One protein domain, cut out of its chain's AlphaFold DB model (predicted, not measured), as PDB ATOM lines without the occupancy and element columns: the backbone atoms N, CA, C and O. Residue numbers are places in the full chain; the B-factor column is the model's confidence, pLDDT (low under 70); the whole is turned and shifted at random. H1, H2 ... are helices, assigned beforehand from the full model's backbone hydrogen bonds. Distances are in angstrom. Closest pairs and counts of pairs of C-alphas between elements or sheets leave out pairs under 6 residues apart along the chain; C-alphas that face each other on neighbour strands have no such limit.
ATOM      1  N   HIS A  11     -29.886 -54.278  39.356       76.62
ATOM      2  CA  HIS A  11     -29.850 -52.887  39.816       76.62
ATOM      3  C   HIS A  11     -30.469 -51.933  38.788       76.62
ATOM      4  O   HIS A  11     -31.344 -51.141  39.132       76.62
ATOM      5  N   ILE A  12     -30.099 -52.053  37.508       78.44
ATOM      6  CA  ILE A  12     -30.697 -51.253  36.431       78.44
ATOM      7  C   ILE A  12     -32.189 -51.558  36.325       78.44
ATOM      8  O   ILE A  12     -32.990 -50.633  36.295       78.44
ATOM      9  N   LEU A  13     -32.593 -52.830  36.376       81.19
ATOM     10  CA  LEU A  13     -34.014 -53.193  36.324       81.19
ATOM     11  C   LEU A  13     -34.820 -52.620  37.493       81.19
ATOM     12  O   LEU A  13     -35.937 -52.148  37.284       81.19
ATOM     13  N   ARG A  14     -34.259 -52.622  38.710       82.62
ATOM     14  CA  ARG A  14     -34.875 -51.956  39.867       82.62
ATOM     15  C   ARG A  14     -35.031 -50.462  39.643       82.62
ATOM     16  O   ARG A  14     -36.100 -49.939  39.930       82.62
ATOM     17  N   ASN A  15     -34.003 -49.806  39.112       80.88
ATOM     18  CA  ASN A  15     -34.065 -48.385  38.807       80.88
ATOM     19  C   ASN A  15     -35.109 -48.100  37.725       80.88
ATOM     20  O   ASN A  15     -35.988 -47.281  37.944       80.88
ATOM     21  N   LEU A  16     -35.105 -48.826  36.606       82.12
ATOM     22  CA  LEU A  16     -36.108 -48.667  35.546       82.12
ATOM     23  C   LEU A  16     -37.533 -48.836  36.069       82.12
ATOM     24  O   LEU A  16     -38.424 -48.094  35.670       82.12
ATOM     25  N   HIS A  17     -37.743 -49.787  36.976       85.81
ATOM     26  CA  HIS A  17     -39.025 -49.950  37.647       85.81
ATOM     27  C   HIS A  17     -39.345 -48.768  38.579       85.81
ATOM     28  O   HIS A  17     -40.453 -48.248  38.547       85.81
ATOM     29  N   ALA A  18     -38.376 -48.295  39.368       83.12
ATOM     30  CA  ALA A  18     -38.543 -47.140  40.253       83.12
ATOM     31  C   ALA A  18     -38.839 -45.834  39.488       83.12
ATOM     32  O   ALA A  18     -39.647 -45.029  39.942       83.12
ATOM     33  N   PHE A  19     -38.242 -45.653  38.308       77.81
ATOM     34  CA  PHE A  19     -38.506 -44.528  37.405       77.81
ATOM     35  C   PHE A  19     -39.806 -44.689  36.598       77.81
ATOM     36  O   PHE A  19     -40.172 -43.776  35.863       77.81
ATOM     37  N   GLY A  20     -40.503 -45.826  36.708       83.81
ATOM     38  CA  GLY A  20     -41.728 -46.099  35.950       83.81
ATOM     39  C   GLY A  20     -41.498 -46.381  34.461       83.81
ATOM     40  O   GLY A  20     -42.441 -46.355  33.676       83.81
ATOM     41  N   VAL A  21     -40.256 -46.669  34.054       84.94
ATOM     42  CA  VAL A  21     -39.910 -47.055  32.674       84.94
ATOM     43  C   VAL A  21     -40.480 -48.442  32.356       84.94
ATOM     44  O   VAL A  21     -40.974 -48.688  31.253       84.94
ATOM     45  N   ILE A  22     -40.442 -49.357  33.330       84.94
ATOM     46  CA  ILE A  22     -41.057 -50.688  33.244       84.94
ATOM     47  C   ILE A  22     -42.061 -50.890  34.382       84.94
ATOM     48  O   ILE A  22     -41.767 -50.567  35.526       84.94
ATOM     49  N   ASP A  23     -43.216 -51.485  34.082       81.38
ATOM     50  CA  ASP A  23     -44.262 -51.766  35.080       81.38
ATOM     51  C   ASP A  23     -43.862 -52.831  36.105       81.38
ATOM     52  O   ASP A  23     -44.362 -52.848  37.223       81.38
ATOM     53  N   ALA A  24     -42.986 -53.760  35.721       82.50
ATOM     54  CA  ALA A  24     -42.518 -54.828  36.592       82.50
ATOM     55  C   ALA A  24     -41.138 -55.320  36.156       82.50
ATOM     56  O   ALA A  24     -40.818 -55.347  34.965       82.50
ATOM     57  N   ILE A  25     -40.339 -55.776  37.122       83.06
ATOM     58  CA  ILE A  25     -39.031 -56.380  36.861       83.06
ATOM     59  C   ILE A  25     -39.249 -57.773  36.245       83.06
ATOM     60  O   ILE A  25     -39.786 -58.659  36.918       83.06
ATOM     61  N   PRO A  26     -38.845 -58.015  34.984       73.75
ATOM     62  CA  PRO A  26     -39.003 -59.327  34.379       73.75
ATOM     63  C   PRO A  26     -38.069 -60.332  35.061       73.75
ATOM     64  O   PRO A  26     -36.852 -60.186  35.027       73.75
ATOM     65  N   GLY A  27     -38.630 -61.402  35.629       72.31
ATOM     66  CA  GLY A  27     -37.840 -62.492  36.219       72.31
ATOM     67  C   GLY A  27     -37.069 -63.337  35.194       72.31
ATOM     68  O   GLY A  27     -36.238 -64.160  35.568       72.31
ATOM     69  N   THR A  28     -37.336 -63.169  33.893       76.69
ATOM     70  CA  THR A  28     -36.656 -63.907  32.819       76.69
ATOM     71  C   THR A  28     -36.416 -63.004  31.617       76.69
ATOM     72  O   THR A  28     -37.356 -62.462  31.027       76.69
ATOM     73  N   MET A  29     -35.147 -62.883  31.229       76.25
ATOM     74  CA  MET A  29     -34.709 -62.103  30.075       76.25
ATOM     75  C   MET A  29     -34.786 -62.933  28.796       76.25
ATOM     76  O   MET A  29     -33.799 -63.475  28.308       76.25
ATOM     77  N   SER A  30     -35.991 -63.051  28.242       80.94
ATOM     78  CA  SER A  30     -36.155 -63.525  26.867       80.94
ATOM     79  C   SER A  30     -35.760 -62.419  25.885       80.94
ATOM     80  O   SER A  30     -35.929 -61.237  26.172       80.94
ATOM     81  N   LYS A  31     -35.303 -62.795  24.688       80.62
ATOM     82  CA  LYS A  31     -34.819 -61.857  23.659       80.62
ATOM     83  C   LYS A  31     -35.803 -60.714  23.347       80.62
ATOM     84  O   LYS A  31     -35.383 -59.577  23.193       80.62
ATOM     85  N   GLY A  32     -37.108 -61.002  23.318       83.31
ATOM     86  CA  GLY A  32     -38.149 -59.985  23.113       83.31
ATOM     87  C   GLY A  32     -38.275 -58.990  24.271       83.31
ATOM     88  O   GLY A  32     -38.420 -57.798  24.034       83.31
ATOM     89  N   ARG A  33     -38.137 -59.458  25.517       82.69
ATOM     90  CA  ARG A  33     -38.130 -58.590  26.705       82.69
ATOM     91  C   ARG A  33     -36.903 -57.698  26.741       82.69
ATOM     92  O   ARG A  33     -37.035 -56.530  27.060       82.69
ATOM     93  N   TYR A  34     -35.743 -58.237  26.375       81.50
ATOM     94  CA  TYR A  34     -34.517 -57.451  26.276       81.50
ATOM     95  C   TYR A  34     -34.705 -56.267  25.312       81.50
ATOM     96  O   TYR A  34     -34.502 -55.127  25.704       81.50
ATOM     97  N   LEU A  35     -35.215 -56.529  24.102       83.44
ATOM     98  CA  LEU A  35     -35.543 -55.498  23.105       83.44
ATOM     99  C   LEU A  35     -36.603 -54.493  23.582       83.44
ATOM    100  O   LEU A  35     -36.519 -53.311  23.259       83.44
ATOM    101  N   GLU A  36     -37.618 -54.948  24.318       85.19
ATOM    102  CA  GLU A  36     -38.656 -54.063  24.853       85.19
ATOM    103  C   GLU A  36     -38.100 -53.133  25.940       85.19
ATOM    104  O   GLU A  36     -38.343 -51.927  25.904       85.19
ATOM    105  N   VAL A  37     -37.324 -53.677  26.881       83.31
ATOM    106  CA  VAL A  37     -36.680 -52.903  27.950       83.31
ATOM    107  C   VAL A  37     -35.669 -51.921  27.361       83.31
ATOM    108  O   VAL A  37     -35.647 -50.766  27.772       83.31
ATOM    109  N   GLU A  38     -34.890 -52.344  26.366       82.75
ATOM    110  CA  GLU A  38     -33.918 -51.492  25.677       82.75
ATOM    111  C   GLU A  38     -34.604 -50.326  24.950       82.75
ATOM    112  O   GLU A  38     -34.209 -49.178  25.129       82.75
ATOM    113  N   GLN A  39     -35.702 -50.577  24.226       85.81
ATOM    114  CA  GLN A  39     -36.488 -49.503  23.605       85.81
ATOM    115  C   GLN A  39     -37.062 -48.523  24.631       85.81
ATOM    116  O   GLN A  39     -37.067 -47.315  24.392       85.81
ATOM    117  N   ARG A  40     -37.561 -49.021  25.766       86.25
ATOM    118  CA  ARG A  40     -38.079 -48.161  26.838       86.25
ATOM    119  C   ARG A  40     -36.959 -47.335  27.476       86.25
ATOM    120  O   ARG A  40     -37.143 -46.139  27.676       86.25
ATOM    121  N   MET A  41     -35.793 -47.937  27.726       82.69
ATOM    122  CA  MET A  41     -34.595 -47.223  28.183       82.69
ATOM    123  C   MET A  41     -34.157 -46.151  27.191       82.69
ATOM    124  O   MET A  41     -33.812 -45.055  27.612       82.69
ATOM    125  N   GLN A  42     -34.168 -46.456  25.894       84.44
ATOM    126  CA  GLN A  42     -33.770 -45.513  24.859       84.44
ATOM    127  C   GLN A  42     -34.712 -44.312  24.817       84.44
ATOM    128  O   GLN A  42     -34.238 -43.183  24.852       84.44
ATOM    129  N   ARG A  43     -36.028 -44.542  24.853       87.31
ATOM    130  CA  ARG A  43     -36.998 -43.442  24.951       87.31
ATOM    131  C   ARG A  43     -36.783 -42.618  26.210       87.31
ATOM    132  O   ARG A  43     -36.769 -41.401  26.130       87.31
ATOM    133  N   PHE A  44     -36.567 -43.270  27.350       85.38
ATOM    134  CA  PHE A  44     -36.292 -42.568  28.600       85.38
ATOM    135  C   PHE A  44     -35.033 -41.701  28.489       85.38
ATOM    136  O   PHE A  44     -35.072 -40.525  28.829       85.38
ATOM    137  N   ALA A  45     -33.945 -42.255  27.950       84.88
ATOM    138  CA  ALA A  45     -32.703 -41.547  27.653       84.88
ATOM    139  C   ALA A  45     -32.933 -40.322  26.745       84.88
ATOM    140  O   ALA A  45     -32.415 -39.242  27.026       84.88
ATOM    141  N   GLU A  46     -33.754 -40.460  25.702       86.31
ATOM    142  CA  GLU A  46     -34.154 -39.344  24.836       86.31
ATOM    143  C   GLU A  46     -34.988 -38.292  25.583       86.31
ATOM    144  O   GLU A  46     -34.756 -37.100  25.394       86.31
ATOM    145  N   GLU A  47     -35.897 -38.701  26.474       86.88
ATOM    146  CA  GLU A  47     -36.713 -37.779  27.277       86.88
ATOM    147  C   GLU A  47     -35.889 -36.976  28.292       86.88
ATOM    148  O   GLU A  47     -36.117 -35.777  28.451       86.88
ATOM    149  N   VAL A  48     -34.906 -37.598  28.956       83.00
ATOM    150  CA  VAL A  48     -33.963 -36.866  29.825       83.00
ATOM    151  C   VAL A  48     -32.843 -36.165  29.047       83.00
ATOM    152  O   VAL A  48     -32.123 -35.352  29.625       83.00
ATOM    153  N   GLY A  49     -32.688 -36.446  27.751       85.00
ATOM    154  CA  GLY A  49     -31.624 -35.891  26.912       85.00
ATOM    155  C   GLY A  49     -30.223 -36.409  27.263       85.00
ATOM    156  O   GLY A  49     -29.230 -35.726  27.006       85.00
ATOM    157  N   ILE A  50     -30.129 -37.593  27.872       82.38
ATOM    158  CA  ILE A  50     -28.873 -38.216  28.311       82.38
ATOM    159  C   ILE A  50     -28.662 -39.482  27.486       82.38
ATOM    160  O   ILE A  50     -29.588 -40.277  27.361       82.38
ATOM    161  N   PRO A  51     -27.466 -39.729  26.932       80.69
ATOM    162  CA  PRO A  51     -27.243 -40.928  26.144       80.69
ATOM    163  C   PRO A  51     -27.323 -42.188  27.027       80.69
ATOM    164  O   PRO A  51     -26.929 -42.185  28.194       80.69
ATOM    165  N   ILE A  52     -27.844 -43.283  26.466       77.19
ATOM    166  CA  ILE A  52     -28.163 -44.522  27.203       77.19
ATOM    167  C   ILE A  52     -26.955 -45.149  27.925       77.19
ATOM    168  O   ILE A  52     -27.133 -45.816  28.934       77.19
ATOM    169  N   ASN A  53     -25.743 -44.888  27.434       75.38
ATOM    170  CA  ASN A  53     -24.459 -45.307  28.008       75.38
ATOM    171  C   ASN A  53     -23.977 -44.447  29.191       75.38
ATOM    172  O   ASN A  53     -23.003 -44.791  29.850       75.38
ATOM    173  N   ALA A  54     -24.566 -43.269  29.388       78.19
ATOM    174  CA  ALA A  54     -24.362 -42.443  30.573       78.19
ATOM    175  C   ALA A  54     -25.530 -42.607  31.553       78.19
ATOM    176  O   ALA A  54     -25.399 -42.282  32.733       78.19
ATOM    177  N   LEU A  55     -26.667 -43.121  31.071       78.25
ATOM    178  CA  LEU A  55     -27.845 -43.369  31.882       78.25
ATOM    179  C   LEU A  55     -27.544 -44.381  32.991       78.25
ATOM    180  O   LEU A  55     -27.904 -44.122  34.131       78.25
ATOM    181  N   ASP A  56     -26.842 -45.479  32.706       75.38
ATOM    182  CA  ASP A  56     -26.436 -46.454  33.729       75.38
ATOM    183  C   ASP A  56     -25.662 -45.803  34.884       75.38
ATOM    184  O   ASP A  56     -25.969 -46.054  36.050       75.38
ATOM    185  N   LEU A  57     -24.737 -44.896  34.571       75.00
ATOM    186  CA  LEU A  57     -23.930 -44.166  35.542       75.00
ATOM    187  C   LEU A  57     -24.771 -43.183  36.369       75.00
ATOM    188  O   LEU A  57     -24.588 -43.082  37.584       75.00
ATOM    189  N   VAL A  58     -25.740 -42.509  35.740       78.94
ATOM    190  CA  VAL A  58     -26.710 -41.635  36.424       78.94
ATOM    191  C   VAL A  58     -27.619 -42.440  37.355       78.94
ATOM    192  O   VAL A  58     -27.804 -42.049  38.508       78.94
ATOM    193  N   LEU A  59     -28.156 -43.572  36.890       77.38
ATOM    194  CA  LEU A  59     -28.993 -44.466  37.699       77.38
ATOM    195  C   LEU A  59     -28.200 -44.997  38.903       77.38
ATOM    196  O   LEU A  59     -28.695 -44.979  40.029       77.38
ATOM    197  N   TRP A  60     -26.939 -45.383  38.690       74.00
ATOM    198  CA  TRP A  60     -26.053 -45.862  39.751       74.00
ATOM    199  C   TRP A  60     -25.715 -44.777  40.781       74.00
ATOM    200  O   TRP A  60     -25.686 -45.042  41.984       74.00
ATOM    201  N   TYR A  61     -25.490 -43.541  40.325       72.50
ATOM    202  CA  TYR A  61     -25.234 -42.402  41.204       72.50
ATOM    203  C   TYR A  61     -26.458 -42.050  42.060       72.50
ATOM    204  O   TYR A  61     -26.308 -41.782  43.251       72.50
ATOM    205  N   ARG A  62     -27.677 -42.109  41.505       69.94
ATOM    206  CA  ARG A  62     -28.902 -41.835  42.281       69.94
ATOM    207  C   ARG A  62     -29.218 -42.915  43.313       69.94
ATOM    208  O   ARG A  62     -29.594 -42.562  44.426       69.94
ATOM    209  N   GLU A  63     -28.996 -44.197  43.002       67.06
ATOM    210  CA  GLU A  63     -29.187 -45.290  43.977       67.06
ATOM    211  C   GLU A  63     -28.285 -45.113  45.216       67.06
ATOM    212  O   GLU A  63     -28.674 -45.463  46.327       67.06
ATOM    213  N   LYS A  64     -27.095 -44.517  45.053       61.84
ATOM    214  CA  LYS A  64     -26.184 -44.171  46.158       61.84
ATOM    215  C   LYS A  64     -26.659 -42.981  46.996       61.84
ATOM    216  O   LYS A  64     -26.423 -42.985  48.204       61.84
ATOM    217  N   ASP A  65     -27.290 -41.989  46.375       55.00
ATOM    218  CA  ASP A  65     -27.726 -40.757  47.043       55.00
ATOM    219  C   ASP A  65     -28.996 -40.985  47.889       55.00
ATOM    220  O   ASP A  65     -29.130 -40.427  48.975       55.00
ATOM    221  N   GLU A  66     -29.882 -41.902  47.476       51.09
ATOM    222  CA  GLU A  66     -31.072 -42.288  48.257       51.09
ATOM    223  C   GLU A  66     -30.782 -43.208  49.461       51.09
ATOM    224  O   GLU A  66     -31.634 -43.345  50.337       51.09
ATOM    225  N   ILE A  67     -29.590 -43.813  49.563       51.81
ATOM    226  CA  ILE A  67     -29.220 -44.662  50.718       51.81
ATOM    227  C   ILE A  67     -28.873 -43.825  51.969       51.81
ATOM    228  O   ILE A  67     -28.774 -44.370  53.069       51.81
TER     229      ILE A  67
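Overview. This is residues 11 to 67 of the 69 residues of an uncharacterized protein of Thermoplasmata archaeon (UniProt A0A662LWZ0). The longest helix, H2, and H3 meet near their ends in an L, and short H1 sits inside the angle, packing on H3. The long link, residues 19 to 30, leads from H1 to the start of H2. The printed part has 57 residues with three named helices, H1, H2, H3, and no named strand: all helix, compact, radius of gyration of the C-alphas 11.2 A, spans 31 by 24 by 16 A.

Along the chain. H2, residues 31 to 48, is 25.8 A long and begins at C-alpha 31, (-34.819, -61.857, 23.659). H3, residues 52 to 65, is 20.2 A long and ends at C-alpha 65, (-27.726, -40.757, 47.043). H1 is residues 11 to 18, 10.4 A.

Arrangement. H2, with residues 41 to 45 alone, touches residues 52 to 55 of H3, about perpendicular at 77 degrees; the closest C-alphas, Ala 45 and Ile 52, are 5.4 A apart. H1 touches H3, about perpendicular at 80 degrees; the closest C-alphas, Asn 15 and Leu 59, are 6.5 A apart. H1 and H2 are close but not clearly touching: the closest C-alphas, Leu 16 and Met 41, are 7.7 A apart. Every O i to N i+4 pair is within hydrogen-bond range in H1 and H2, and 8 of 10 in H3.

Size, cuts and confidence. The C-alphas farthest apart, Gly 32 and Ile 67, are 32.8 A apart. The printed part has no cut. The link H1 to H2 is long, H2 to H3 tight. Residues 62 to 67 have pLDDT under 70.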